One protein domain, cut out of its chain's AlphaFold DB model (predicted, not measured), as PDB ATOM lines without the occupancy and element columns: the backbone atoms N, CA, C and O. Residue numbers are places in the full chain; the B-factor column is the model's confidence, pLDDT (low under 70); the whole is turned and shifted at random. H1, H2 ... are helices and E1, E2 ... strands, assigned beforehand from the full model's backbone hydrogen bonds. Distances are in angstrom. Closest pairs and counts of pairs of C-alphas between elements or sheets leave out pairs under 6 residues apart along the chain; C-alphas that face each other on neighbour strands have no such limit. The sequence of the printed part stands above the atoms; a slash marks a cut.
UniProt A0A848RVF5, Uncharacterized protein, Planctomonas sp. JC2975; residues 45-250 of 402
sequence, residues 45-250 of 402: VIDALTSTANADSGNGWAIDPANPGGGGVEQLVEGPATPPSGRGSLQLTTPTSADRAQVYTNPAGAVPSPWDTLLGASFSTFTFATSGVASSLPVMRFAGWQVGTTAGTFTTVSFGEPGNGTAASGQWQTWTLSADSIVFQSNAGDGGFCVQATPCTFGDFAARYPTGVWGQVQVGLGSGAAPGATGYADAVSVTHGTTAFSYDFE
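What this domain is: This is residues 45 to 250 of the 402 residues of an uncharacterized protein of Planctomonas sp. JC2975 (UniProt A0A848RVF5). Two strongly twisted sheets face each other as a sandwich, one of E1, E2, E4, E7, E10 and E11, the other in the order E3, E9, E5, E6, E8, and the chain passes between them several times. The helices are short: H1 only grazes the second sheet near E3, H2 is on the first sheet, and H3 is on the second sheet near E8. The printed part has 206 residues, with named elements in the order H1 E1 E2 E3 E4 H2 E5 E6 E7 E8 H3 E9 E10 E11; under half of the residues are in them, and the class is mostly strand. Neighbour strands are antiparallel in both sheets. The whole is compact, with a radius of gyration of the C-alphas of 15.8 A and spans of 45 by 34 by 30 A.

How they stand to each other: H1, residues 52 to 56, comes closest to E3, residues 101 to 105, at the C-alphas of Ala 55 and Thr 105, 4.7 A apart. E1, residues 73 to 78, and E2, residues 88 to 94, form a hairpin, with N 75 and O 91 within hydrogen-bond range at 3.1 A. In this branched sheet E10, residues 229 to 240, has E2 and E11, residues 243 to 249, on one side and E4, residues 118 to 126, on the other. Pairs within range are N 92 and O 231, 2.9 A, N 238 and O 245, 2.8 A, and N 122 and O 237, 2.8 A. E7, residues 173 to 177, is an edge strand beside E4, with N 175 and O 123 at 2.8 A. H2, residues 133 to 136, has a height over this sheet of 5.1 A and lies over none of its strands. In the other sheet E3 neighbours E9, residues 213 to 221, with N 103 and O 219 at 3.0 A. E5, residues 139 to 146, follows, with N 141 and O 218 at 2.8 A, and forms a hairpin with E6, residues 153 to 159, with N 142 and O 157 at 2.8 A. E8, residues 182 to 185, is the edge strand beside E6, with N 158 and O 184 at 2.8 A. The closest C-alphas of E8 and H3, residues 202 to 208, are those of Val 183 and Phe 202, 5.7 A apart. Every O i to N i+4 pair is within range in H1 and H3; H2 is too short for one.

Where its parts are: H1 begins at C-alpha 52, (43.453, 105.856, 123.619). E4 is 24.4 A long from first to last C-alpha, E9 23.3 A and E10 31.1 A. E10 bends by 60 degrees at residue 235. E11 ends at C-alpha 249, (54.386, 109.274, 136.316).

The domain as a whole: The C-alphas farthest apart are those of Ala 81 and Thr 150, 48.3 A. The printed part has no cut. The long links are H1 to E1, E3 to E4, E6 to E7 and E8 to H3. The pLDDT is under 70 at residues 68 to 70, 148 to 152 and 223.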
ATOM      1  N   VAL A  45      53.656 115.925 133.729       90.44
ATOM      2  CA  VAL A  45      53.141 115.091 134.817       90.44
ATOM      3  C   VAL A  45      51.947 114.281 134.317       90.44
ATOM      4  O   VAL A  45      51.023 114.830 133.715       90.44
ATOM      5  N   ILE A  46      51.984 112.974 134.556       93.56
ATOM      6  CA  ILE A  46      50.949 112.000 134.221       93.56
ATOM      7  C   ILE A  46      50.392 111.463 135.533       93.56
ATOM      8  O   ILE A  46      50.997 110.587 136.139       93.56
ATOM      9  N   ASP A  47      49.248 111.989 135.958       89.56
ATOM     10  CA  ASP A  47      48.575 111.657 137.221       89.56
ATOM     11  C   ASP A  47      47.337 110.760 137.044       89.56
ATOM     12  O   ASP A  47      46.746 110.298 138.020       89.56
ATOM     13  N   ALA A  48      46.963 110.476 135.794       91.81
ATOM     14  CA  ALA A  48      45.958 109.493 135.420       91.81
ATOM     15  C   ALA A  48      46.259 108.891 134.038       91.81
ATOM     16  O   ALA A  48      46.724 109.576 133.121       91.81
ATOM     17  N   LEU A  49      45.928 107.608 133.858       94.25
ATOM     18  CA  LEU A  49      45.867 107.011 132.524       94.25
ATOM     19  C   LEU A  49      44.617 107.522 131.797       94.25
ATOM     20  O   LEU A  49      43.520 107.570 132.352       94.25
ATOM     21  N   THR A  50      44.788 107.920 130.541       94.81
ATOM     22  CA  THR A  50      43.762 108.562 129.721       94.81
ATOM     23  C   THR A  50      43.174 107.606 128.680       94.81
ATOM     24  O   THR A  50      43.497 106.419 128.626       94.81
ATOM     25  N   SER A  51      42.278 108.119 127.836       95.38
ATOM     26  CA  SER A  51      41.729 107.365 126.705       95.38
ATOM     27  C   SER A  51      42.764 107.163 125.593       95.38
ATOM     28  O   SER A  51      43.653 107.994 125.400       95.38
ATOM     29  N   THR A  52      42.600 106.108 124.792       95.06
ATOM     30  CA  THR A  52      43.453 105.856 123.619       95.06
ATOM     31  C   THR A  52      43.474 107.041 122.652       95.06
ATOM     32  O   THR A  52      44.542 107.433 122.208       95.06
ATOM     33  N   ALA A  53      42.336 107.706 122.417       94.62
ATOM     34  CA  ALA A  53      42.262 108.893 121.557       94.62
ATOM     35  C   ALA A  53      43.132 110.066 122.055       94.62
ATOM     36  O   ALA A  53      43.741 110.782 121.254       94.62
ATOM     37  N   ASN A  54      43.210 110.260 123.376       94.25
ATOM     38  CA  ASN A  54      44.068 111.282 123.972       94.25
ATOM     39  C   ASN A  54      45.546 110.898 123.856       94.25
ATOM     40  O   ASN A  54      46.346 111.725 123.418       94.25
ATOM     41  N   ALA A  55      45.900 109.648 124.168       95.62
ATOM     42  CA  ALA A  55      47.265 109.145 124.008       95.62
ATOM     43  C   ALA A  55      47.729 109.180 122.539       95.62
ATOM     44  O   ALA A  55      48.863 109.574 122.259       95.62
ATOM     45  N   ASP A  56      46.838 108.866 121.593       94.12
ATOM     46  CA  ASP A  56      47.099 108.923 120.152       94.12
ATOM     47  C   ASP A  56      47.385 110.349 119.659       94.12
ATOM     48  O   ASP A  56      48.123 110.544 118.690       94.12
ATOM     49  N   SER A  57      46.821 111.341 120.351       92.88
ATOM     50  CA  SER A  57      47.029 112.769 120.099       92.88
ATOM     51  C   SER A  57      48.224 113.350 120.870       92.88
ATOM     52  O   SER A  57      48.457 114.553 120.787       92.88
ATOM     53  N   GLY A  58      48.961 112.532 121.631       91.06
ATOM     54  CA  GLY A  58      50.082 112.966 122.476       91.06
ATOM     55  C   GLY A  58      49.675 113.621 123.800       91.06
ATOM     56  O   GLY A  58      50.526 114.135 124.522       91.06
ATOM     57  N   ASN A  59      48.388 113.581 124.150       92.06
ATOM     58  CA  ASN A  59      47.811 114.228 125.330       92.06
ATOM     59  C   ASN A  59      47.654 113.239 126.499       92.06
ATOM     60  O   ASN A  59      46.562 113.071 127.042       92.06
ATOM     61  N   GLY A  60      48.742 112.554 126.859       94.06
ATOM     62  CA  GLY A  60      48.802 111.630 127.996       94.06
ATOM     63  C   GLY A  60      49.191 110.203 127.612       94.06
ATOM     64  O   GLY A  60      49.682 109.955 126.511       94.06
ATOM     65  N   TRP A  61      48.979 109.275 128.545       97.25
ATOM     66  CA  TRP A  61      49.297 107.852 128.400       97.25
ATOM     67  C   TRP A  61      48.055 106.991 128.590       97.25
ATOM     68  O   TRP A  61      47.270 107.246 129.495       97.25
ATOM     69  N   ALA A  62      47.885 105.962 127.767       96.88
ATOM     70  CA  ALA A  62      46.754 105.039 127.848       96.88
ATOM     71  C   ALA A  62      47.233 103.589 127.913       96.88
ATOM     72  O   ALA A  62      48.339 103.276 127.473       96.88
ATOM     73  N   ILE A  63      46.383 102.697 128.424       95.62
ATOM     74  CA  ILE A  63      46.595 101.248 128.311       95.62
ATOM     75  C   ILE A  63      46.579 100.873 126.826       95.62
ATOM     76  O   ILE A  63      45.684 101.284 126.083       95.62
ATOM     77  N   ASP A  64      47.578 100.109 126.386       92.00
ATOM     78  CA  ASP A  64      47.709  99.708 124.987       92.00
ATOM     79  C   ASP A  64      46.629  98.679 124.607       92.00
ATOM     80  O   ASP A  64      46.618  97.573 125.156       92.00
ATOM     81  N   PRO A  65      45.731  98.981 123.648       86.06
ATOM     82  CA  PRO A  65      44.695  98.041 123.224       86.06
ATOM     83  C   PRO A  65      45.272  96.804 122.526       86.06
ATOM     84  O   PRO A  65      44.621  95.761 122.481       86.06
ATOM     85  N   ALA A  66      46.499  96.881 122.000       75.38
ATOM     86  CA  ALA A  66      47.202  95.768 121.375       75.38
ATOM     87  C   ALA A  66      47.868  94.838 122.403       75.38
ATOM     88  O   ALA A  66      48.866  94.191 122.077       75.38
ATOM     89  N   ASN A  67      47.350  94.785 123.633       72.38
ATOM     90  CA  ASN A  67      47.769  93.893 124.704       72.38
ATOM     91  C   ASN A  67      47.065  92.515 124.562       72.38
ATOM     92  O   ASN A  67      46.045  92.261 125.200       72.38
ATOM     93  N   PRO A  68      47.556  91.599 123.699       54.97
ATOM     94  CA  PRO A  68      46.815  90.452 123.186       54.97
ATOM     95  C   PRO A  68      46.779  89.292 124.192       54.97
ATOM     96  O   PRO A  68      46.166  88.268 123.911       54.97
ATOM     97  N   GLY A  69      47.465  89.439 125.334       57.97
ATOM     98  CA  GLY A  69      47.489  88.470 126.425       57.97
ATOM     99  C   GLY A  69      46.348  88.656 127.423       57.97
ATOM    100  O   GLY A  69      46.002  87.684 128.071       57.97
ATOM    101  N   GLY A  70      45.749  89.857 127.500       63.78
ATOM    102  CA  GLY A  70      44.598  90.177 128.353       63.78
ATOM    103  C   GLY A  70      44.725  89.672 129.793       63.78
ATOM    104  O   GLY A  70      44.250  88.589 130.101       63.78
ATOM    105  N   GLY A  71      45.309  90.460 130.697       80.81
ATOM    106  CA  GLY A  71      45.418  90.040 132.103       80.81
ATOM    107  C   GLY A  71      46.451  90.785 132.937       80.81
ATOM    108  O   GLY A  71      46.440  90.662 134.161       80.81
ATOM    109  N   GLY A  72      47.330  91.571 132.309       91.00
ATOM    110  CA  GLY A  72      48.197  92.483 133.042       91.00
ATOM    111  C   GLY A  72      47.420  93.600 133.736       91.00
ATOM    112  O   GLY A  72      46.266  93.872 133.409       91.00
ATOM    113  N   VAL A  73      48.075  94.228 134.709       94.38
ATOM    114  CA  VAL A  73      47.552  95.380 135.447       94.38
ATOM    115  C   VAL A  73      48.518  96.545 135.292       94.38
ATOM    116  O   VAL A  73      49.697  96.422 135.632       94.38
ATOM    117  N   GLU A  74      48.001  97.667 134.801       95.75
ATOM    118  CA  GLU A  74      48.675  98.954 134.690       95.75
ATOM    119  C   GLU A  74      48.017  99.962 135.632       95.75
ATOM    120  O   GLU A  74      46.815 100.214 135.549       95.75
ATOM    121  N   GLN A  75      48.797 100.558 136.526       94.88
ATOM    122  CA  GLN A  75      48.291 101.591 137.426       94.88
ATOM    123  C   GLN A  75      49.390 102.568 137.819       94.88
ATOM    124  O   GLN A  75      50.566 102.207 137.883       94.88
ATOM    125  N   LEU A  76      48.994 103.806 138.093       94.44
ATOM    126  CA  LEU A  76      49.865 104.794 138.713       94.44
ATOM    127  C   LEU A  76      49.811 104.578 140.223       94.44
ATOM    128  O   LEU A  76      48.734 104.442 140.799       94.44
ATOM    129  N   VAL A  77      50.975 104.475 140.854       91.06
ATOM    130  CA  VAL A  77      51.099 104.203 142.290       91.06
ATOM    131  C   VAL A  77      52.207 105.045 142.884       91.06
ATOM    132  O   VAL A  77      53.092 105.507 142.171       91.06
ATOM    133  N   GLU A  78      52.198 105.181 144.205       87.00
ATOM    134  CA  GLU A  78      53.376 105.632 144.937       87.00
ATOM    135  C   GLU A  78      54.550 104.708 144.609       87.00
ATOM    136  O   GLU A  78      54.500 103.492 144.833       87.00
ATOM    137  N   GLY A  79      55.583 105.285 144.010       86.25
ATOM    138  CA  GLY A  79      56.715 104.536 143.517       86.25
ATOM    139  C   GLY A  79      57.588 104.024 144.657       86.25
ATOM    140  O   GLY A  79      57.723 104.659 145.707       86.25
ATOM    141  N   PRO A  80      58.199 102.844 144.492       86.62
ATOM    142  CA  PRO A  80      59.051 102.274 145.518       86.62
ATOM    143  C   PRO A  80      60.290 103.143 145.766       86.62
ATOM    144  O   PRO A  80      60.901 103.671 144.837       86.62
ATOM    145  N   ALA A  81      60.705 103.229 147.032       88.75
ATOM    146  CA  ALA A  81      61.822 104.062 147.476       88.75
ATOM    147  C   ALA A  81      61.643 105.547 147.096       88.75
ATOM    148  O   ALA A  81      60.823 106.234 147.695       88.75
ATOM    149  N   THR A  82      62.440 106.058 146.159       85.25
ATOM    150  CA  THR A  82      62.355 107.441 145.672       85.25
ATOM    151  C   THR A  82      62.543 107.416 144.158       85.25
ATOM    152  O   THR A  82      63.686 107.259 143.712       85.25
ATOM    153  N   PRO A  83      61.447 107.474 143.381       90.56
ATOM    154  CA  PRO A  83      61.503 107.547 141.926       90.56
ATOM    155  C   PRO A  83      62.322 108.750 141.434       90.56
ATOM    156  O   PRO A  83      62.400 109.764 142.131       90.56
ATOM    157  N   PRO A  84      62.991 108.659 140.271       90.62
ATOM    158  CA  PRO A  84      63.879 109.728 139.814       90.62
ATOM    159  C   PRO A  84      63.186 111.022 139.379       90.62
ATOM    160  O   PRO A  84      63.812 112.077 139.496       90.62
ATOM    161  N   SER A  85      61.955 110.963 138.864       87.12
ATOM    162  CA  SER A  85      61.224 112.153 138.404       87.12
ATOM    163  C   SER A  85      60.265 112.725 139.437       87.12
ATOM    164  O   SER A  85      59.918 113.900 139.349       87.12
ATOM    165  N   GLY A  86      60.006 111.978 140.500       84.25
ATOM    166  CA  GLY A  86      59.244 112.465 141.625       84.25
ATOM    167  C   GLY A  86      58.931 111.336 142.580       84.25
ATOM    168  O   GLY A  86      59.782 110.888 143.352       84.25
ATOM    169  N   ARG A  87      57.671 110.943 142.607       79.94
ATOM    170  CA  ARG A  87      57.112 110.162 143.699       79.94
ATOM    171  C   ARG A  87      56.219 109.046 143.245       79.94
ATOM    172  O   ARG A  87      56.241 107.983 143.865       79.94
ATOM    173  N   GLY A  88      55.429 109.282 142.214       90.75
ATOM    174  CA  GLY A  88      54.698 108.210 141.592       90.75
ATOM    175  C   GLY A  88      55.606 107.335 140.743       90.75
ATOM    176  O   GLY A  88      56.808 107.538 140.577       90.75
ATOM    177  N   SER A  89      55.000 106.283 140.233       96.00
ATOM    178  CA  SER A  89      55.548 105.508 139.142       96.00
ATOM    179  C   SER A  89      54.407 104.792 138.448       96.00
ATOM    180  O   SER A  89      53.351 104.527 139.033       96.00
ATOM    181  N   LEU A  90      54.652 104.403 137.210       97.94
ATOM    182  CA  LEU A  90      53.837 103.411 136.544       97.94
ATOM    183  C   LEU A  90      54.195 102.029 137.100       97.94
ATOM    184  O   LEU A  90      55.306 101.548 136.880       97.94
ATOM    185  N   GLN A  91      53.254 101.361 137.763       97.50
ATOM    186  CA  GLN A  91      53.371  99.951 138.117       97.50
ATOM    187  C   GLN A  91      52.740  99.076 137.033       97.50
ATOM    188  O   GLN A  91      51.605  99.291 136.606       97.50
ATOM    189  N   LEU A  92      53.480  98.044 136.637       97.38
ATOM    190  CA  LEU A  92      53.073  97.030 135.677       97.38
ATOM    191  C   LEU A  92      53.171  95.658 136.339       97.38
ATOM    192  O   LEU A  92      54.225  95.301 136.868       97.38
ATOM    193  N   THR A  93      52.087  94.884 136.307       95.50
ATOM    194  CA  THR A  93      52.053  93.523 136.863       95.50
ATOM    195  C   THR A  93      51.536  92.522 135.841       95.50
ATOM    196  O   THR A  93      50.522  92.768 135.197       95.50
ATOM    197  N   THR A  94      52.195  91.370 135.726       94.31
ATOM    198  CA  THR A  94      51.768  90.241 134.884       94.31
ATOM    199  C   THR A  94      51.437  89.027 135.763       94.31
ATOM    200  O   THR A  94      52.361  88.358 136.240       94.31
ATOM    201  N   PRO A  95      50.150  88.721 136.022       92.38
ATOM    202  CA  PRO A  95      49.756  87.610 136.897       92.38
ATOM    203  C   PRO A  95      50.313  86.250 136.459       92.38
ATOM    204  O   PRO A  95      50.754  85.451 137.285       92.38
ATOM    205  N   THR A  96      50.351  86.001 135.155       91.38
ATOM    206  CA  THR A  96      50.904  84.804 134.527       91.38
ATOM    207  C   THR A  96      51.961  85.180 133.490       91.38
ATOM    208  O   THR A  96      52.032  86.315 133.028       91.38
ATOM    209  N   SER A  97      52.776  84.211 133.067       90.06
ATOM    210  CA  SER A  97      53.805  84.434 132.040       90.06
ATOM    211  C   SER A  97      53.250  84.657 130.626       90.06
ATOM    212  O   SER A  97      54.013  84.983 129.715       90.06
ATOM    213  N   ALA A  98      51.951  84.416 130.420       89.75
ATOM    214  CA  ALA A  98      51.255  84.694 129.164       89.75
ATOM    215  C   ALA A  98      50.695  86.125 129.115       89.75
ATOM    216  O   ALA A  98      50.409  86.627 128.026       89.75
ATOM    217  N   ASP A  99      50.566  86.771 130.275       91.56
ATOM    218  CA  ASP A  99      50.037  88.121 130.379       91.56
ATOM    219  C   ASP A  99      51.064  89.152 129.917       91.56
ATOM    220  O   ASP A  99      52.274  88.918 129.849       91.56
ATOM    221  N   ARG A 100      50.552  90.337 129.612       91.12
ATOM    222  CA  ARG A 100      51.335  91.531 129.335       91.12
ATOM    223  C   ARG A 100      50.610  92.705 129.982       91.12
ATOM    224  O   ARG A 100      49.382  92.719 130.026       91.12
ATOM    225  N   ALA A 101      51.377  93.647 130.510       94.75
ATOM    226  CA  ALA A 101      50.920  94.922 131.041       94.75
ATOM    227  C   ALA A 101      51.651  96.024 130.273       94.75
ATOM    228  O   ALA A 101      52.879  95.986 130.187       94.75
ATOM    229  N   GLN A 102      50.943  96.957 129.648       95.19
ATOM    230  CA  GLN A 102      51.565  97.942 128.771       95.19
ATOM    231  C   GLN A 102      50.742  99.218 128.629       95.19
ATOM    232  O   GLN A 102      49.546  99.179 128.348       95.19
ATOM    233  N   VAL A 103      51.435 100.352 128.703       97.12
ATOM    234  CA  VAL A 103      50.891 101.672 128.372       97.12
ATOM    235  C   VAL A 103      51.647 102.292 127.205       97.12
ATOM    236  O   VAL A 103      52.781 101.904 126.906       97.12
ATOM    237  N   TYR A 104      51.028 103.266 126.546       97.12
ATOM    238  CA  TYR A 104      51.621 103.960 125.414       97.12
ATOM    239  C   TYR A 104      51.239 105.440 125.337       97.12
ATOM    240  O   TYR A 104      50.245 105.876 125.919       97.12
ATOM    241  N   THR A 105      52.015 106.182 124.546       97.38
ATOM    242  CA  THR A 105      51.710 107.535 124.067       97.38
ATOM    243  C   THR A 105      52.284 107.750 122.662       97.38
ATOM    244  O   THR A 105      53.251 107.089 122.274       97.38
ATOM    245  N   ASN A 106      51.720 108.688 121.902       95.94
ATOM    246  CA  ASN A 106      52.281 109.145 120.633       95.94
ATOM    247  C   ASN A 106      52.860 110.559 120.826       95.94
ATOM    248  O   ASN A 106      52.119 111.536 120.707       95.94
ATOM    249  N   PRO A 107      54.164 110.717 121.125       90.75
ATOM    250  CA  PRO A 107      54.730 112.007 121.533       90.75
ATOM    251  C   PRO A 107      54.569 113.105 120.469       90.75
ATOM    252  O   PRO A 107      54.309 114.256 120.795       90.75
ATOM    253  N   ALA A 108      54.658 112.749 119.186       84.25
ATOM    254  CA  ALA A 108      54.454 113.669 118.064       84.25
ATOM    255  C   ALA A 108      53.008 113.666 117.523       84.25
ATOM    256  O   ALA A 108      52.758 114.134 116.412       84.25
ATOM    257  N   GLY A 109      52.063 113.095 118.278       83.50
ATOM    258  CA  GLY A 109      50.736 112.738 117.785       83.50
ATOM    259  C   GLY A 109      50.786 111.608 116.751       83.50
ATOM    260  O   GLY A 109      51.785 110.907 116.606       83.50
ATOM    261  N   ALA A 110      49.703 111.432 115.996       74.50
ATOM    262  CA  ALA A 110      49.521 110.327 115.052       74.50
ATOM    263  C   ALA A 110      50.373 110.408 113.760       74.50
ATOM    264  O   ALA A 110      49.992 109.824 112.745       74.50
ATOM    265  N   VAL A 111      51.492 111.139 113.760       83.31
ATOM    266  CA  VAL A 111      52.370 111.305 112.592       83.31
ATOM    267  C   VAL A 111      53.607 110.411 112.742       83.31
ATOM    268  O   VAL A 111      54.495 110.727 113.539       83.31
ATOM    269  N   PRO A 112      53.710 109.305 111.979       87.25
ATOM    270  CA  PRO A 112      54.907 108.480 111.975       87.25
ATOM    271  C   PRO A 112      56.110 109.256 111.442       87.25
ATOM    272  O   PRO A 112      55.991 110.038 110.499       87.25
ATOM    273  N   SER A 113      57.273 108.997 112.023       90.50
ATOM    274  CA  SER A 113      58.520 109.693 111.734       90.50
ATOM    275  C   SER A 113      59.643 108.699 111.451       90.50
ATOM    276  O   SER A 113      59.619 107.600 112.001       90.50
ATOM    277  N   PRO A 114      60.615 109.021 110.582       92.31
ATOM    278  CA  PRO A 114      61.702 108.101 110.249       92.31
ATOM    279  C   PRO A 114      62.497 107.637 111.478       92.31
ATOM    280  O   PRO A 114      62.654 108.391 112.437       92.31
ATOM    281  N   TRP A 115      63.009 106.403 111.481       93.00
ATOM    282  CA  TRP A 115      63.755 105.857 112.632       93.00
ATOM    283  C   TRP A 115      64.989 106.675 113.029       93.00
ATOM    284  O   TRP A 115      65.306 106.749 114.213       93.00
ATOM    285  N   ASP A 116      65.649 107.332 112.075       90.88
ATOM    286  CA  ASP A 116      66.812 108.195 112.325       90.88
ATOM    287  C   ASP A 116      66.467 109.499 113.068       90.88
ATOM    288  O   ASP A 116      67.359 110.176 113.577       90.88
ATOM    289  N   THR A 117      65.181 109.836 113.189       93.44
ATOM    290  CA  THR A 117      64.712 110.975 113.989       93.44
ATOM    291  C   THR A 117      64.589 110.648 115.477       93.44
ATOM    292  O   THR A 117      64.473 111.572 116.283       93.44
ATOM    293  N   LEU A 118      64.624 109.371 115.876       94.31
ATOM    294  CA  LEU A 118      64.693 108.967 117.281       94.31
ATOM    295  C   LEU A 118      66.143 109.100 117.762       94.31
ATOM    296  O   LEU A 118      66.922 108.152 117.721       94.31
ATOM    297  N   LEU A 119      66.520 110.306 118.188       93.06
ATOM    298  CA  LEU A 119      67.909 110.628 118.540       93.06
ATOM    299  C   LEU A 119      68.321 110.113 119.924       93.06
ATOM    300  O   LEU A 119      69.510 110.024 120.222       93.06
ATOM    301  N   GLY A 120      67.347 109.784 120.772       94.94
ATOM    302  CA  GLY A 120      67.591 109.205 122.084       94.94
ATOM    303  C   GLY A 120      66.310 109.026 122.881       94.94
ATOM    304  O   GLY A 120      65.276 109.622 122.582       94.94
ATOM    305  N   ALA A 121      66.390 108.208 123.918       97.38
ATOM    306  CA  ALA A 121      65.320 108.012 124.884       97.38
ATOM    307  C   ALA A 121      65.909 107.582 126.223       97.38
ATOM    308  O   ALA A 121      67.011 107.038 126.271       97.38
ATOM    309  N   SER A 122      65.189 107.790 127.315       97.62
ATOM    310  CA  SER A 122      65.549 107.202 128.597       97.62
ATOM    311  C   SER A 122      64.327 106.912 129.446       97.62
ATOM    312  O   SER A 122      63.259 107.470 129.223       97.62
ATOM    313  N   PHE A 123      64.481 105.999 130.391       98.06
ATOM    314  CA  PHE A 123      63.503 105.728 131.435       98.06
ATOM    315  C   PHE A 123      64.189 105.063 132.605       98.06
ATOM    316  O   PHE A 123      65.238 104.433 132.451       98.06
ATOM    317  N   SER A 124      63.575 105.187 133.767       97.94
ATOM    318  CA  SER A 124      64.027 104.530 134.974       97.94
ATOM    319  C   SER A 124      63.107 103.378 135.319       97.94
ATOM    320  O   SER A 124      61.897 103.472 135.148       97.94
ATOM    321  N   THR A 125      63.679 102.283 135.806       97.88
ATOM    322  CA  THR A 125      62.928 101.099 136.225       97.88
ATOM    323  C   THR A 125      63.303 100.647 137.623       97.88
ATOM    324  O   THR A 125      64.438 100.860 138.054       97.88
ATOM    325  N   PHE A 126      62.387  99.945 138.282       97.50
ATOM    326  CA  PHE A 126      62.605  99.310 139.578       97.50
ATOM    327  C   PHE A 126      61.863  97.968 139.650       97.50
ATOM    328  O   PHE A 126      60.786  97.806 139.077       97.50
ATOM    329  N   THR A 127      62.396  97.004 140.403       96.75
ATOM    330  CA  THR A 127      61.650  95.807 140.829       96.75
ATOM    331  C   THR A 127      62.110  95.329 142.206       96.75
ATOM    332  O   THR A 127      63.275  95.481 142.568       96.75
ATOM    333  N   PHE A 128      61.207  94.709 142.970       95.88
ATOM    334  CA  PHE A 128      61.542  93.991 144.208       95.88
ATOM    335  C   PHE A 128      61.908  92.521 143.967       95.88
ATOM    336  O   PHE A 128      62.279  91.820 144.910       95.88
ATOM    337  N   ALA A 129      61.794  92.027 142.730       93.50
ATOM    338  CA  ALA A 129      62.126  90.648 142.408       93.50
ATOM    339  C   ALA A 129      63.592  90.364 142.762       93.50
ATOM    340  O   ALA A 129      64.486  91.114 142.375       93.50
ATOM    341  N   THR A 130      63.846  89.294 143.514       92.69
ATOM    342  CA  THR A 130      65.202  88.842 143.889       92.69
ATOM    343  C   THR A 130      65.699  87.693 143.010       92.69
ATOM    344  O   THR A 130      66.892  87.406 142.967       92.69
ATOM    345  N   SER A 131      64.793  87.071 142.256       90.38
ATOM    346  CA  SER A 131      65.060  86.088 141.207       90.38
ATOM    347  C   SER A 131      64.391  86.541 139.916       90.38
ATOM    348  O   SER A 131      63.303  87.106 139.969       90.38
ATOM    349  N   GLY A 132      65.010  86.279 138.763       88.75
ATOM    350  CA  GLY A 132      64.440  86.700 137.480       88.75
ATOM    351  C   GLY A 132      64.335  88.223 137.333       88.75
ATOM    352  O   GLY A 132      63.464  88.688 136.609       88.75
ATOM    353  N   VAL A 133      65.214  88.988 137.999       90.56
ATOM    354  CA  VAL A 133      65.167  90.463 138.076       90.56
ATOM    355  C   VAL A 133      64.936  91.103 136.706       90.56
ATOM    356  O   VAL A 133      63.981  91.850 136.539       90.56
ATOM    357  N   ALA A 134      65.748  90.743 135.706       89.75
ATOM    358  CA  ALA A 134      65.628  91.279 134.351       89.75
ATOM    359  C   ALA A 134      64.250  91.013 133.715       89.75
ATOM    360  O   ALA A 134      63.718  91.873 133.026       89.75
ATOM    361  N   SER A 135      63.637  89.855 133.987       89.81
ATOM    362  CA  SER A 135      62.297  89.511 133.484       89.81
ATOM    363  C   SER A 135      61.152  90.198 134.237       89.81
ATOM    364  O   SER A 135      60.004  90.084 133.825       89.81
ATOM    365  N   SER A 136      61.442  90.881 135.349       93.12
ATOM    366  CA  SER A 136      60.466  91.637 136.145       93.12
ATOM    367  C   SER A 136      60.588  93.152 135.971       93.12
ATOM    368  O   SER A 136      59.845  93.892 136.613       93.12
ATOM    369  N   LEU A 137      61.513  93.624 135.134       95.56
ATOM    370  CA  LEU A 137      61.644  95.040 134.813       95.56
ATOM    371  C   LEU A 137      60.798  95.404 133.587       95.56
ATOM    372  O   LEU A 137      60.763  94.638 132.621       95.56
ATOM    373  N   PRO A 138      60.153  96.585 133.583       96.69
ATOM    374  CA  PRO A 138      59.554  97.130 132.376       96.69
ATOM    375  C   PRO A 138      60.595  97.361 131.280       96.69
ATOM    376  O   PRO A 138      61.756  97.666 131.545       96.69
ATOM    377  N   VAL A 139      60.148  97.272 130.034       95.69
ATOM    378  CA  VAL A 139      60.935  97.512 128.826       95.69
ATOM    379  C   VAL A 139      60.296  98.668 128.066       95.69
ATOM    380  O   VAL A 139      59.069  98.716 127.921       95.69
ATOM    381  N   MET A 140      61.115  99.591 127.560       96.69
ATOM    382  CA  MET A 140      60.634 100.636 126.661       96.69
ATOM    383  C   MET A 140      60.643 100.121 125.226       96.69
ATOM    384  O   MET A 140      61.582  99.451 124.790       96.69
ATOM    385  N   ARG A 141      59.575 100.422 124.486       95.69
ATOM    386  CA  ARG A 141      59.394  99.969 123.110       95.69
ATOM    387  C   ARG A 141      58.936 101.107 122.215       95.69
ATOM    388  O   ARG A 141      58.189 101.981 122.641       95.69
ATOM    389  N   PHE A 142      59.328 101.044 120.953       96.00
ATOM    390  CA  PHE A 142      58.889 101.962 119.912       96.00
ATOM    391  C   PHE A 142      58.151 101.179 118.843       96.00
ATOM    392  O   PHE A 142      58.721 100.258 118.253       96.00
ATOM    393  N   ALA A 143      56.887 101.514 118.603       94.38
ATOM    394  CA  ALA A 143      56.101 100.862 117.565       94.38
ATOM    395  C   ALA A 143      56.204 101.625 116.245       94.38
ATOM    396  O   ALA A 143      56.168 102.861 116.209       94.38
ATOM    397  N   GLY A 144      56.313 100.869 115.157       92.75
ATOM    398  CA  GLY A 144      56.564 101.421 113.841       92.75
ATOM    399  C   GLY A 144      56.397 100.417 112.710       92.75
ATOM    400  O   GLY A 144      55.927  99.296 112.891       92.75
ATOM    401  N   TRP A 145      56.800 100.842 111.521       90.69
ATOM    402  CA  TRP A 145      56.743 100.067 110.291       90.69
ATOM    403  C   TRP A 145      58.114 100.050 109.629       90.69
ATOM    404  O   TRP A 145      58.775 101.079 109.489       90.69
ATOM    405  N   GLN A 146      58.532  98.873 109.184       85.38
ATOM    406  CA  GLN A 146      59.700  98.708 108.328       85.38
ATOM    407  C   GLN A 146      59.249  98.885 106.884       85.38
ATOM    408  O   GLN A 146      58.603  98.004 106.322       85.38
ATOM    409  N   VAL A 147      59.547 100.026 106.278       71.38
ATOM    410  CA  VAL A 147      59.324 100.231 104.844       71.38
ATOM    411  C   VAL A 147      60.650  99.938 104.133       71.38
ATOM    412  O   VAL A 147      61.714 100.206 104.683       71.38
ATOM    413  N   GLY A 148      60.608  99.328 102.944       63.81
ATOM    414  CA  GLY A 148      61.808  99.053 102.132       63.81
ATOM    415  C   GLY A 148      62.248  97.585 102.043       63.81
ATOM    416  O   GLY A 148      63.079  97.260 101.199       63.81
ATOM    417  N   THR A 149      61.649  96.681 102.822       54.78
ATOM    418  CA  THR A 149      61.690  95.223 102.596       54.78
ATOM    419  C   THR A 149      60.378  94.756 101.953       54.78
ATOM    420  O   THR A 149      59.394  95.490 101.957       54.78
ATOM    421  N   THR A 150      60.331  93.549 101.381       51.16
ATOM    422  CA  THR A 150      59.219  92.999 100.563       51.16
ATOM    423  C   THR A 150      57.833  92.985 101.232       51.16
ATOM    424  O   THR A 150      56.839  92.685 100.577       51.16
ATOM    425  N   ALA A 151      57.742  93.346 102.511       47.72
ATOM    426  CA  ALA A 151      56.511  93.703 103.191       47.72
ATOM    427  C   ALA A 151      56.769  94.925 104.085       47.72
ATOM    428  O   ALA A 151      57.665  94.888 104.934       47.72
ATOM    429  N   GLY A 152      55.970  95.982 103.905       63.38
ATOM    430  CA  GLY A 152      55.802  97.047 104.889       63.38
ATOM    431  C   GLY A 152      55.250  96.433 106.167       63.38
ATOM    432  O   GLY A 152      54.039  96.279 106.287       63.38
ATOM    433  N   THR A 153      56.127  95.983 107.063       83.88
ATOM    434  CA  THR A 153      55.732  95.125 108.186       83.88
ATOM    435  C   THR A 153      55.802  95.912 109.478       83.88
ATOM    436  O   THR A 153      56.796  96.587 109.757       83.88
ATOM    437  N   PHE A 154      54.737  95.820 110.268       89.50
ATOM    438  CA  PHE A 154      54.712  96.370 111.612       89.50
ATOM    439  C   PHE A 154      55.797  95.718 112.476       89.50
ATOM    440  O   PHE A 154      56.014  94.505 112.427       89.50
ATOM    441  N   THR A 155      56.464  96.522 113.292       92.12
ATOM    442  CA  THR A 155      57.446  96.051 114.259       92.12
ATOM    443  C   THR A 155      57.390  96.892 115.527       92.12
ATOM    444  O   THR A 155      56.949  98.041 115.525       92.12
ATOM    445  N   THR A 156      57.870  96.314 116.620       93.25
ATOM    446  CA  THR A 156      58.193  97.045 117.843       93.25
ATOM    447  C   THR A 156      59.668  96.853 118.132       93.25
ATOM    448  O   THR A 156      60.130  95.715 118.138       93.25
ATOM    449  N   VAL A 157      60.389  97.945 118.365       95.38
ATOM    450  CA  VAL A 157      61.802  97.943 118.759       95.38
ATOM    451  C   VAL A 157      61.867  98.123 120.262       95.38
ATOM    452  O   VAL A 157      61.333  99.098 120.773       95.38
ATOM    453  N   SER A 158      62.487  97.187 120.964       95.50
ATOM    454  CA  SER A 158      62.548  97.149 122.423       95.50
ATOM    455  C   SER A 158      63.968  97.435 122.902       95.50
ATOM    456  O   SER A 158      64.919  96.899 122.329       95.50
ATOM    457  N   PHE A 159      64.113  98.231 123.964       95.00
ATOM    458  CA  PHE A 159      65.389  98.445 124.649       95.00
ATOM    459  C   PHE A 159      65.222  98.470 126.175       95.00
ATOM    460  O   PHE A 159      64.174  98.833 126.711       95.00
ATOM    461  N   GLY A 160      66.282  98.056 126.866       89.94
ATOM    462  CA  GLY A 160      66.315  97.820 128.308       89.94
ATOM    463  C   GLY A 160      67.211  96.625 128.637       89.94
ATOM    464  O   GLY A 160      68.093  96.254 127.854       89.94
ATOM    465  N   GLU A 161      66.974  96.001 129.785       85.31
ATOM    466  CA  GLU A 161      67.620  94.738 130.152       85.31
ATOM    467  C   GLU A 161      67.123  93.565 129.292       85.31
ATOM    468  O   GLU A 161      65.979  93.573 128.834       85.31
ATOM    469  N   PRO A 162      67.957  92.530 129.069       78.44
ATOM    470  CA  PRO A 162      69.340  92.361 129.545       78.44
ATOM    471  C   PRO A 162      70.415  92.989 128.630       78.44
ATOM    472  O   PRO A 162      71.605  92.795 128.852       78.44
ATOM    473  N   GLY A 163      70.031  93.689 127.558       85.44
ATOM    474  CA  GLY A 163      70.976  94.126 126.521       85.44
ATOM    475  C   GLY A 163      71.852  95.324 126.896       85.44
ATOM    476  O   GLY A 163      72.871  95.546 126.249       85.44
ATOM    477  N   ASN A 164      71.468  96.104 127.911       92.31
ATOM    478  CA  ASN A 164      72.026  97.439 128.154       92.31
ATOM    479  C   ASN A 164      72.564  97.640 129.582       92.31
ATOM    480  O   ASN A 164      72.689  98.777 130.037       92.31
ATOM    481  N   GLY A 165      72.909  96.559 130.284       92.00
ATOM    482  CA  GLY A 165      73.504  96.633 131.616       92.00
ATOM    483  C   GLY A 165      73.301  95.371 132.451       92.00
ATOM    484  O   GLY A 165      73.366  94.248 131.955       92.00
ATOM    485  N   THR A 166      73.135  95.554 133.759       92.25
ATOM    486  CA  THR A 166      72.714  94.484 134.668       92.25
ATOM    487  C   THR A 166      71.656  95.023 135.615       92.25
ATOM    488  O   THR A 166      71.900  95.984 136.347       92.25
ATOM    489  N   ALA A 167      70.491  94.381 135.623       92.06
ATOM    490  CA  ALA A 167      69.407  94.673 136.551       92.06
ATOM    491  C   ALA A 167      69.797  94.404 138.019       92.06
ATOM    492  O   ALA A 167      70.354  93.355 138.349       92.06
ATOM    493  N   ALA A 168      69.428  95.311 138.920       94.62
ATOM    494  CA  ALA A 168      69.573  95.185 140.361       94.62
ATOM    495  C   ALA A 168      68.200  95.234 141.038       94.62
ATOM    496  O   ALA A 168      67.357  96.076 140.738       94.62
ATOM    497  N   SER A 169      67.987  94.327 141.988       96.25
ATOM    498  CA  SER A 169      66.776  94.320 142.805       96.25
ATOM    499  C   SER A 169      66.780  95.478 143.800       96.25
ATOM    500  O   SER A 169      67.808  95.785 144.409       96.25
ATOM    501  N   GLY A 170      65.615  96.082 144.010       94.75
ATOM    502  CA  GLY A 170      65.383  97.057 145.065       94.75
ATOM    503  C   GLY A 170      66.030  98.421 144.832       94.75
ATOM    504  O   GLY A 170      66.178  99.160 145.802       94.75
ATOM    505  N   GLN A 171      66.453  98.749 143.607       95.75
ATOM    506  CA  GLN A 171      67.092 100.023 143.256       95.75
ATOM    507  C   GLN A 171      66.540 100.560 141.930       95.75
ATOM    508  O   GLN A 171      66.211  99.782 141.036       95.75
ATOM    509  N   TRP A 172      66.460 101.888 141.801       97.44
ATOM    510  CA  TRP A 172      66.129 102.539 140.534       97.44
ATOM    511  C   TRP A 172      67.328 102.512 139.594       97.44
ATOM    512  O   TRP A 172      68.458 102.787 140.004       97.44
ATOM    513  N   GLN A 173      67.076 102.191 138.331       96.88
ATOM    514  CA  GLN A 173      68.093 102.151 137.287       96.88
ATOM    515  C   GLN A 173      67.581 102.852 136.045       96.88
ATOM    516  O   GLN A 173      66.486 102.544 135.581       96.88
ATOM    517  N   THR A 174      68.382 103.767 135.513       97.00
ATOM    518  CA  THR A 174      68.063 104.491 134.287       97.00
ATOM    519  C   THR A 174      68.716 103.812 133.096       97.00
ATOM    520  O   THR A 174      69.921 103.559 133.092       97.00
ATOM    521  N   TRP A 175      67.915 103.566 132.069       97.19
ATOM    522  CA  TRP A 175      68.349 103.069 130.771       97.19
ATOM    523  C   TRP A 175      68.324 104.223 129.785       97.19
ATOM    524  O   TRP A 175      67.368 104.998 129.767       97.19
ATOM    525  N   THR A 176      69.348 104.329 128.946       97.31
ATOM    526  CA  THR A 176      69.427 105.370 127.920       97.31
ATOM    527  C   THR A 176      69.653 104.721 126.568       97.31
ATOM    528  O   THR A 176      70.614 103.979 126.394       97.31
ATOM    529  N   LEU A 177      68.765 105.014 125.624       97.25
ATOM    530  CA  LEU A 177      68.900 104.655 124.225       97.25
ATOM    531  C   LEU A 177      69.871 105.618 123.538       97.25
ATOM    532  O   LEU A 177      69.695 106.837 123.564       97.25
ATOM    533  N   SER A 178      70.854 105.036 122.871       96.00
ATOM    534  CA  SER A 178      71.811 105.656 121.963       96.00
ATOM    535  C   SER A 178      71.969 104.777 120.718       96.00
ATOM    536  O   SER A 178      71.446 103.663 120.670       96.00
ATOM    537  N   ALA A 179      72.735 105.235 119.725       95.94
ATOM    538  CA  ALA A 179      73.051 104.428 118.544       95.94
ATOM    539  C   ALA A 179      73.725 103.083 118.892       95.94
ATOM    540  O   ALA A 179      73.488 102.095 118.205       95.94
ATOM    541  N   ASP A 180      74.496 103.021 119.980       96.62
ATOM    542  CA  ASP A 180      75.216 101.813 120.407       96.62
ATOM    543  C   ASP A 180      74.385 100.898 121.321       96.62
ATOM    544  O   ASP A 180      74.828  99.808 121.684       96.62
ATOM    545  N   SER A 181      73.188 101.332 121.725       97.38
ATOM    546  CA  SER A 181      72.321 100.542 122.601       97.38
ATOM    547  C   SER A 181      71.862  99.268 121.912       97.38
ATOM    548  O   SER A 181      71.500  99.280 120.735       97.38
ATOM    549  N   ILE A 182      71.835  98.174 122.665       97.94
ATOM    550  CA  ILE A 182      71.371  96.885 122.171       97.94
ATOM    551  C   ILE A 182      69.849  96.881 122.161       97.94
ATOM    552  O   ILE A 182      69.198  97.058 123.193       97.94
ATOM    553  N   VAL A 183      69.282  96.648 120.985       97.19
ATOM    554  CA  VAL A 183      67.844  96.578 120.757       97.19
ATOM    555  C   VAL A 183      67.473  95.251 120.125       97.19
ATOM    556  O   VAL A 183      68.297  94.540 119.544       97.19
ATOM    557  N   PHE A 184      66.196  94.917 120.228       95.38
ATOM    558  CA  PHE A 184      65.624  93.821 119.471       95.38
ATOM    559  C   PHE A 184      64.222  94.164 119.006       95.38
ATOM    560  O   PHE A 184      63.520  94.973 119.614       95.38
ATOM    561  N   GLN A 185      63.798  93.513 117.935       93.19
ATOM    562  CA  GLN A 185      62.511  93.742 117.328       93.19
ATOM    563  C   GLN A 185      61.586  92.533 117.386       93.19
ATOM    564  O   GLN A 185      62.027  91.385 117.424       93.19
ATOM    565  N   SER A 186      60.281  92.799 117.354       89.94
ATOM    566  CA  SER A 186      59.259  91.748 117.336       89.94
ATOM    567  C   SER A 186      59.099  91.068 115.975       89.94
ATOM    568  O   SER A 186      58.580  89.956 115.911       89.94
ATOM    569  N   ASN A 187      59.499  91.718 114.878       86.44
ATOM    570  CA  ASN A 187      59.384  91.135 113.545       86.44
ATOM    571  C   ASN A 187      60.592  90.244 113.207       86.44
ATOM    572  O   ASN A 187      61.706  90.738 113.056       86.44
ATOM    573  N   ALA A 188      60.354  88.945 113.013       82.69
ATOM    574  CA  ALA A 188      61.371  87.978 112.591       82.69
ATOM    575  C   ALA A 188      61.418  87.732 111.065       82.69
ATOM    576  O   ALA A 188      62.266  86.975 110.592       82.69
ATOM    577  N   GLY A 189      60.521  88.349 110.286       82.62
ATOM    578  CA  GLY A 189      60.343  88.093 108.850       82.62
ATOM    579  C   GLY A 189      61.505  88.531 107.949       82.62
ATOM    580  O   GLY A 189      61.638  88.008 106.846       82.62
ATOM    581  N   ASP A 190      62.383  89.426 108.414       83.44
ATOM    582  CA  ASP A 190      63.605  89.854 107.705       83.44
ATOM    583  C   ASP A 190      64.787  88.920 108.023       83.44
ATOM    584  O   ASP A 190      65.822  89.334 108.542       83.44
ATOM    585  N   GLY A 191      64.593  87.615 107.808       84.88
ATOM    586  CA  GLY A 191      65.637  86.604 108.007       84.88
ATOM    587  C   GLY A 191      66.170  86.505 109.443       84.88
ATOM    588  O   GLY A 191      67.315  86.104 109.634       84.88
ATOM    589  N   GLY A 192      65.369  86.886 110.444       88.88
ATOM    590  CA  GLY A 192      65.793  86.918 111.846       88.88
ATOM    591  C   GLY A 192      66.697  88.099 112.221       88.88
ATOM    592  O   GLY A 192      67.308  88.073 113.286       88.88
ATOM    593  N   PHE A 193      66.797  89.142 111.390       92.56
ATOM    594  CA  PHE A 193      67.572  90.332 111.743       92.56
ATOM    595  C   PHE A 193      67.050  90.994 113.026       92.56
ATOM    596  O   PHE A 193      65.853  91.256 113.164       92.56
ATOM    597  N   CYS A 194      67.971  91.301 113.942       94.62
ATOM    598  CA  CYS A 194      67.725  92.038 115.180       94.62
ATOM    599  C   CYS A 194      66.603  91.463 116.066       94.62
ATOM    600  O   CYS A 194      65.937  92.200 116.782       94.62
ATOM    601  N   VAL A 195      66.335  90.157 116.021       93.75
ATOM    602  CA  VAL A 195      65.367  89.519 116.932       93.75
ATOM    603  C   VAL A 195      65.973  89.326 118.323       93.75
ATOM    604  O   VAL A 195      67.184  89.398 118.495       93.75
ATOM    605  N   GLN A 196      65.155  89.004 119.327       91.56
ATOM    606  CA  GLN A 196      65.623  88.840 120.713       91.56
ATOM    607  C   GLN A 196      66.772  87.822 120.870       91.56
ATOM    608  O   GLN A 196      67.650  88.014 121.706       91.56
ATOM    609  N   ALA A 197      66.787  86.753 120.065       92.00
ATOM    610  CA  ALA A 197      67.849  85.741 120.090       92.00
ATOM    611  C   ALA A 197      69.178  86.221 119.469       92.00
ATOM    612  O   ALA A 197      70.234  85.680 119.788       92.00
ATOM    613  N   THR A 198      69.129  87.215 118.582       94.31
ATOM    614  CA  THR A 198      70.283  87.809 117.890       94.31
ATOM    615  C   THR A 198      70.079  89.325 117.801       94.31
ATOM    616  O   THR A 198      69.750  89.837 116.722       94.31
ATOM    617  N   PRO A 199      70.189  90.039 118.940       96.56
ATOM    618  CA  PRO A 199      69.927  91.470 118.996       96.56
ATOM    619  C   PRO A 199      71.011  92.252 118.242       96.56
ATOM    620  O   PRO A 199      72.079  91.721 117.930       96.56
ATOM    621  N   CYS A 200      70.733  93.517 117.944       96.94
ATOM    622  CA  CYS A 200      71.635  94.399 117.207       96.94
ATOM    623  C   CYS A 200      71.756  95.762 117.896       96.94
ATOM    624  O   CYS A 200      71.043  96.029 118.863       96.94
ATOM    625  N   THR A 201      72.652  96.629 117.422       97.81
ATOM    626  CA  THR A 201      72.671  98.019 117.895       97.81
ATOM    627  C   THR A 201      71.502  98.801 117.293       97.81
ATOM    628  O   THR A 201      71.023  98.491 116.197       97.81
ATOM    629  N   PHE A 202      71.034  99.840 117.981       97.31
ATOM    630  CA  PHE A 202      69.996 100.714 117.440       97.31
ATOM    631  C   PHE A 202      70.444 101.413 116.144       97.31
ATOM    632  O   PHE A 202      69.651 101.555 115.213       97.31
ATOM    633  N   GLY A 203      71.723 101.784 116.045       96.69
ATOM    634  CA  GLY A 203      72.322 102.345 114.836       96.69
ATOM    635  C   GLY A 203      72.251 101.383 113.648       96.69
ATOM    636  O   GLY A 203      71.823 101.787 112.567       96.69
ATOM    637  N   ASP A 204      72.582 100.102 113.853       96.31
ATOM    638  CA  ASP A 204      72.453  99.070 112.815       96.31
ATOM    639  C   ASP A 204      70.994  98.869 112.393       96.31
ATOM    640  O   ASP A 204      70.697  98.728 111.204       96.31
ATOM    641  N   PHE A 205      70.067  98.879 113.356       95.19
ATOM    642  CA  PHE A 205      68.636  98.785 113.083       95.19
ATOM    643  C   PHE A 205      68.143  99.951 112.211       95.19
ATOM    644  O   PHE A 205      67.510  99.725 111.178       95.19
ATOM    645  N   ALA A 206      68.460 101.192 112.591       94.00
ATOM    646  CA  ALA A 206      68.054 102.381 111.845       94.00
ATOM    647  C   ALA A 206      68.677 102.409 110.437       94.00
ATOM    648  O   ALA A 206      67.991 102.705 109.460       94.00
ATOM    649  N   ALA A 207      69.950 102.014 110.308       93.69
ATOM    650  CA  ALA A 207      70.634 101.915 109.019       93.69
ATOM    651  C   ALA A 207      70.048 100.819 108.108       93.69
ATOM    652  O   ALA A 207      70.037 100.974 106.885       93.69
ATOM    653  N   ARG A 208      69.545  99.716 108.683       92.31
ATOM    654  CA  ARG A 208      68.873  98.637 107.941       92.31
ATOM    655  C   ARG A 208      67.525  99.077 107.365       92.31
ATOM    656  O   ARG A 208      67.174  98.623 106.276       92.31
ATOM    657  N   TYR A 209      66.799  99.954 108.061       92.31
ATOM    658  CA  TYR A 209      65.463 100.426 107.674       92.31
ATOM    659  C   TYR A 209      65.414 101.951 107.453       92.31
ATOM    660  O   TYR A 209      64.661 102.643 108.143       92.31
ATOM    661  N   PRO A 210      66.140 102.496 106.455       90.88
ATOM    662  CA  PRO A 210      66.283 103.944 106.264       90.88
ATOM    663  C   PRO A 210      64.983 104.653 105.850       90.88
ATOM    664  O   PRO A 210      64.884 105.869 105.955       90.88
ATOM    665  N   THR A 211      63.982 103.916 105.360       90.31
ATOM    666  CA  THR A 211      62.638 104.446 105.065       90.31
ATOM    667  C   THR A 211      61.585 103.978 106.068       90.31
ATOM    668  O   THR A 211      60.411 104.322 105.932       90.31
ATOM    669  N   GLY A 212      61.982 103.188 107.071       91.44
ATOM    670  CA  GLY A 212      61.100 102.778 108.152       91.44
ATOM    671  C   GLY A 212      60.747 103.951 109.059       91.44
ATOM    672  O   GLY A 212      61.500 104.916 109.183       91.44
ATOM    673  N   VAL A 213      59.592 103.845 109.706       93.56
ATOM    674  CA  VAL A 213      59.033 104.896 110.556       93.56
ATOM    675  C   VAL A 213      58.605 104.344 111.909       93.56
ATOM    676  O   VAL A 213      58.213 103.184 112.005       93.56
ATOM    677  N   TRP A 214      58.608 105.186 112.932       94.50
ATOM    678  CA  TRP A 214      58.067 104.942 114.267       94.50
ATOM    679  C   TRP A 214      57.054 106.032 114.620       94.50
ATOM    680  O   TRP A 214      57.063 107.099 114.016       94.50
ATOM    681  N   GLY A 215      56.154 105.784 115.565       92.25
ATOM    682  CA  GLY A 215      55.178 106.812 115.966       92.25
ATOM    683  C   GLY A 215      54.669 106.707 117.395       92.25
ATOM    684  O   GLY A 215      54.107 107.665 117.916       92.25
ATOM    685  N   GLN A 216      54.895 105.568 118.041       95.00
ATOM    686  CA  GLN A 216      54.395 105.299 119.379       95.00
ATOM    687  C   GLN A 216      55.543 104.922 120.303       95.00
ATOM    688  O   GLN A 216      56.413 104.133 119.927       95.00
ATOM    689  N   VAL A 217      55.498 105.449 121.521       96.75
ATOM    690  CA  VAL A 217      56.353 105.064 122.642       96.75
ATOM    691  C   VAL A 217      55.516 104.220 123.585       96.75
ATOM    692  O   VAL A 217      54.380 104.570 123.897       96.75
ATOM    693  N   GLN A 218      56.069 103.105 124.035       96.62
ATOM    694  CA  GLN A 218      55.408 102.165 124.926       96.62
ATOM    695  C   GLN A 218      56.321 101.866 126.112       96.62
ATOM    696  O   GLN A 218      57.539 101.762 125.956       96.62
ATOM    697  N   VAL A 219      55.725 101.648 127.279       97.06
ATOM    698  CA  VAL A 219      56.403 101.064 128.440       97.06
ATOM    699  C   VAL A 219      55.588  99.855 128.860       97.06
ATOM    700  O   VAL A 219      54.384  99.964 129.094       97.06
ATOM    701  N   GLY A 220      56.221  98.685 128.894       94.94
ATOM    702  CA  GLY A 220      55.502  97.438 129.119       94.94
ATOM    703  C   GLY A 220      56.311  96.373 129.841       94.94
ATOM    704  O   GLY A 220      57.531  96.315 129.738       94.94
ATOM    705  N   LEU A 221      55.598  95.497 130.536       93.38
ATOM    706  CA  LEU A 221      56.071  94.240 131.095       93.38
ATOM    707  C   LEU A 221      55.369  93.123 130.312       93.38
ATOM    708  O   LEU A 221      54.142  93.075 130.250       93.38
ATOM    709  N   GLY A 222      56.140  92.307 129.598       82.12
ATOM    710  CA  GLY A 222      55.623  91.466 128.515       82.12
ATOM    711  C   GLY A 222      55.538  89.973 128.818       82.12
ATOM    712  O   GLY A 222      55.943  89.495 129.875       82.12
ATOM    713  N   SER A 223      55.071  89.232 127.810       67.88
ATOM    714  CA  SER A 223      55.044  87.772 127.819       67.88
ATOM    715  C   SER A 223      56.454  87.198 127.981       67.88
ATOM    716  O   SER A 223      57.415  87.656 127.362       67.88
ATOM    717  N   GLY A 224      56.579  86.188 128.841       77.31
ATOM    718  CA  GLY A 224      57.872  85.658 129.285       77.31
ATOM    719  C   GLY A 224      58.402  86.286 130.577       77.31
ATOM    720  O   GLY A 224      59.391  85.784 131.115       77.31
ATOM    721  N   ALA A 225      57.733  87.312 131.118       87.31
ATOM    722  CA  ALA A 225      57.910  87.697 132.512       87.31
ATOM    723  C   ALA A 225      57.540  86.530 133.444       87.31
ATOM    724  O   ALA A 225      56.703  85.679 133.120       87.31
ATOM    725  N   ALA A 226      58.179  86.468 134.613       88.06
ATOM    726  CA  ALA A 226      57.817  85.482 135.624       88.06
ATOM    727  C   ALA A 226      56.342  85.669 136.054       88.06
ATOM    728  O   ALA A 226      55.877  86.806 136.139       88.06
ATOM    729  N   PRO A 227      55.592  84.592 136.357       90.25
ATOM    730  CA  PRO A 227      54.255  84.727 136.932       90.25
ATOM    731  C   PRO A 227      54.277  85.595 138.195       90.25
ATOM    732  O   PRO A 227      55.105  85.380 139.082       90.25
ATOM    733  N   GLY A 228      53.380  86.578 138.269       92.00
ATOM    734  CA  GLY A 228      53.332  87.558 139.353       92.00
ATOM    735  C   GLY A 228      54.462  88.588 139.316       92.00
ATOM    736  O   GLY A 228      54.711  89.240 140.330       92.00
ATOM    737  N   ALA A 229      55.175  88.733 138.194       95.19
ATOM    738  CA  ALA A 229      56.177  89.777 138.055       95.19
ATOM    739  C   ALA A 229      55.525  91.156 138.186       95.19
ATOM    740  O   ALA A 229      54.527  91.452 137.528       95.19
ATOM    741  N   THR A 230      56.141  91.993 139.015       96.75
ATOM    742  CA  THR A 230      55.792  93.401 139.183       96.75
ATOM    743  C   THR A 230      57.036  94.243 138.947       96.75
ATOM    744  O   THR A 230      58.086  94.029 139.567       96.75
ATOM    745  N   GLY A 231      56.888  95.216 138.059       97.00
ATOM    746  CA  GLY A 231      57.907  96.185 137.705       97.00
ATOM    747  C   GLY A 231      57.351  97.600 137.772       97.00
ATOM    748  O   GLY A 231      56.148  97.808 137.633       97.00
ATOM    749  N   TYR A 232      58.236  98.563 137.986       98.19
ATOM    750  CA  TYR A 232      57.892  99.980 138.052       98.19
ATOM    751  C   TYR A 232      58.709 100.745 137.024       98.19
ATOM    752  O   TYR A 232      59.868 100.390 136.785       98.19
ATOM    753  N   ALA A 233      58.116 101.774 136.429       98.06
ATOM    754  CA  ALA A 233      58.779 102.675 135.502       98.06
ATOM    755  C   ALA A 233      58.485 104.138 135.845       98.06
ATOM    756  O   ALA A 233      57.389 104.463 136.298       98.06
ATOM    757  N   ASP A 234      59.466 105.000 135.610       97.75
ATOM    758  CA  ASP A 234      59.379 106.442 135.835       97.75
ATOM    759  C   ASP A 234      60.369 107.201 134.926       97.75
ATOM    760  O   ASP A 234      61.188 106.578 134.241       97.75
ATOM    761  N   ALA A 235      60.315 108.535 134.919       96.00
ATOM    762  CA  ALA A 235      61.274 109.421 134.267       96.00
ATOM    763  C   ALA A 235      61.457 109.133 132.769       96.00
ATOM    764  O   ALA A 235      62.580 109.033 132.266       96.00
ATOM    765  N   VAL A 236      60.347 108.941 132.052       97.75
ATOM    766  CA  VAL A 236      60.379 108.617 130.624       97.75
ATOM    767  C   VAL A 236      60.722 109.869 129.830       97.75
ATOM    768  O   VAL A 236      60.017 110.868 129.902       97.75
ATOM    769  N   SER A 237      61.757 109.809 129.001       96.94
ATOM    770  CA  SER A 237      62.073 110.861 128.044       96.94
ATOM    771  C   SER A 237      62.353 110.302 126.657       96.94
ATOM    772  O   SER A 237      62.919 109.221 126.504       96.94
ATOM    773  N   VAL A 238      61.943 111.037 125.627       96.38
ATOM    774  CA  VAL A 238      62.143 110.681 124.221       96.38
ATOM    775  C   VAL A 238      62.523 111.931 123.447       96.38
ATOM    776  O   VAL A 238      61.840 112.949 123.515       96.38
ATOM    777  N   THR A 239      63.615 111.853 122.696       95.56
ATOM    778  CA  THR A 239      64.075 112.917 121.804       95.56
ATOM    779  C   THR A 239      63.731 112.544 120.373       95.56
ATOM    780  O   THR A 239      64.295 111.606 119.809       95.56
ATOM    781  N   HIS A 240      62.802 113.295 119.791       92.62
ATOM    782  CA  HIS A 240      62.345 113.142 118.421       92.62
ATOM    783  C   HIS A 240      62.718 114.388 117.609       92.62
ATOM    784  O   HIS A 240      62.163 115.474 117.805       92.62
ATOM    785  N   GLY A 241      63.683 114.240 116.702       90.44
ATOM    786  CA  GLY A 241      64.281 115.359 115.984       90.44
ATOM    787  C   GLY A 241      64.869 116.370 116.969       90.44
ATOM    788  O   GLY A 241      65.721 116.032 117.782       90.44
ATOM    789  N   THR A 242      64.398 117.616 116.925       90.12
ATOM    790  CA  THR A 242      64.825 118.673 117.860       90.12
ATOM    791  C   THR A 242      63.935 118.798 119.097       90.12
ATOM    792  O   THR A 242      64.166 119.683 119.917       90.12
ATOM    793  N   THR A 243      62.906 117.958 119.230       92.44
ATOM    794  CA  THR A 243      61.927 118.042 120.318       92.44
ATOM    795  C   THR A 243      62.184 116.950 121.345       92.44
ATOM    796  O   THR A 243      62.210 115.766 121.013       92.44
ATOM    797  N   ALA A 244      62.331 117.345 122.606       93.56
ATOM    798  CA  ALA A 244      62.368 116.423 123.731       93.56
ATOM    799  C   ALA A 244      60.994 116.370 124.405       93.56
ATOM    800  O   ALA A 244      60.421 117.401 124.754       93.56
ATOM    801  N   PHE A 245      60.496 115.160 124.611       95.00
ATOM    802  CA  PHE A 245      59.309 114.862 125.394       95.00
ATOM    803  C   PHE A 245      59.766 114.221 126.694       95.00
ATOM    804  O   PHE A 245      60.586 113.308 126.661       95.00
ATOM    805  N   SER A 246      59.275 114.708 127.826       95.19
ATOM    806  CA  SER A 246      59.543 114.120 129.139       95.19
ATOM    807  C   SER A 246      58.220 113.876 129.843       95.19
ATOM    808  O   SER A 246      57.323 114.715 129.757       95.19
ATOM    809  N   TYR A 247      58.104 112.734 130.504       95.94
ATOM    810  CA  TYR A 247      56.916 112.276 131.200       95.94
ATOM    811  C   TYR A 247      57.308 111.795 132.589       95.94
ATOM    812  O   TYR A 247      58.258 111.023 132.746       95.94
ATOM    813  N   ASP A 248      56.556 112.268 133.567       94.38
ATOM    814  CA  ASP A 248      56.726 111.985 134.983       94.38
ATOM    815  C   ASP A 248      55.457 111.290 135.472       94.38
ATOM    816  O   ASP A 248      54.370 111.859 135.355       94.38
ATOM    817  N   PHE A 249      55.562 110.032 135.897       95.31
ATOM    818  CA  PHE A 249      54.386 109.274 136.316       95.31
ATOM    819  C   PHE A 249      54.125 109.550 137.784       95.31
ATOM    820  O   PHE A 249      54.854 109.081 138.644       95.31
ATOM    821  N   GLU A 250      53.036 110.244 138.073       90.38
ATOM    822  CA  GLU A 250      52.664 110.632 139.423       90.38
ATOM    823  C   GLU A 250      51.365 109.959 139.852       90.38
ATOM    824  O   GLU A 250      50.557 109.512 139.040       90.38
TER     825      GLU A 250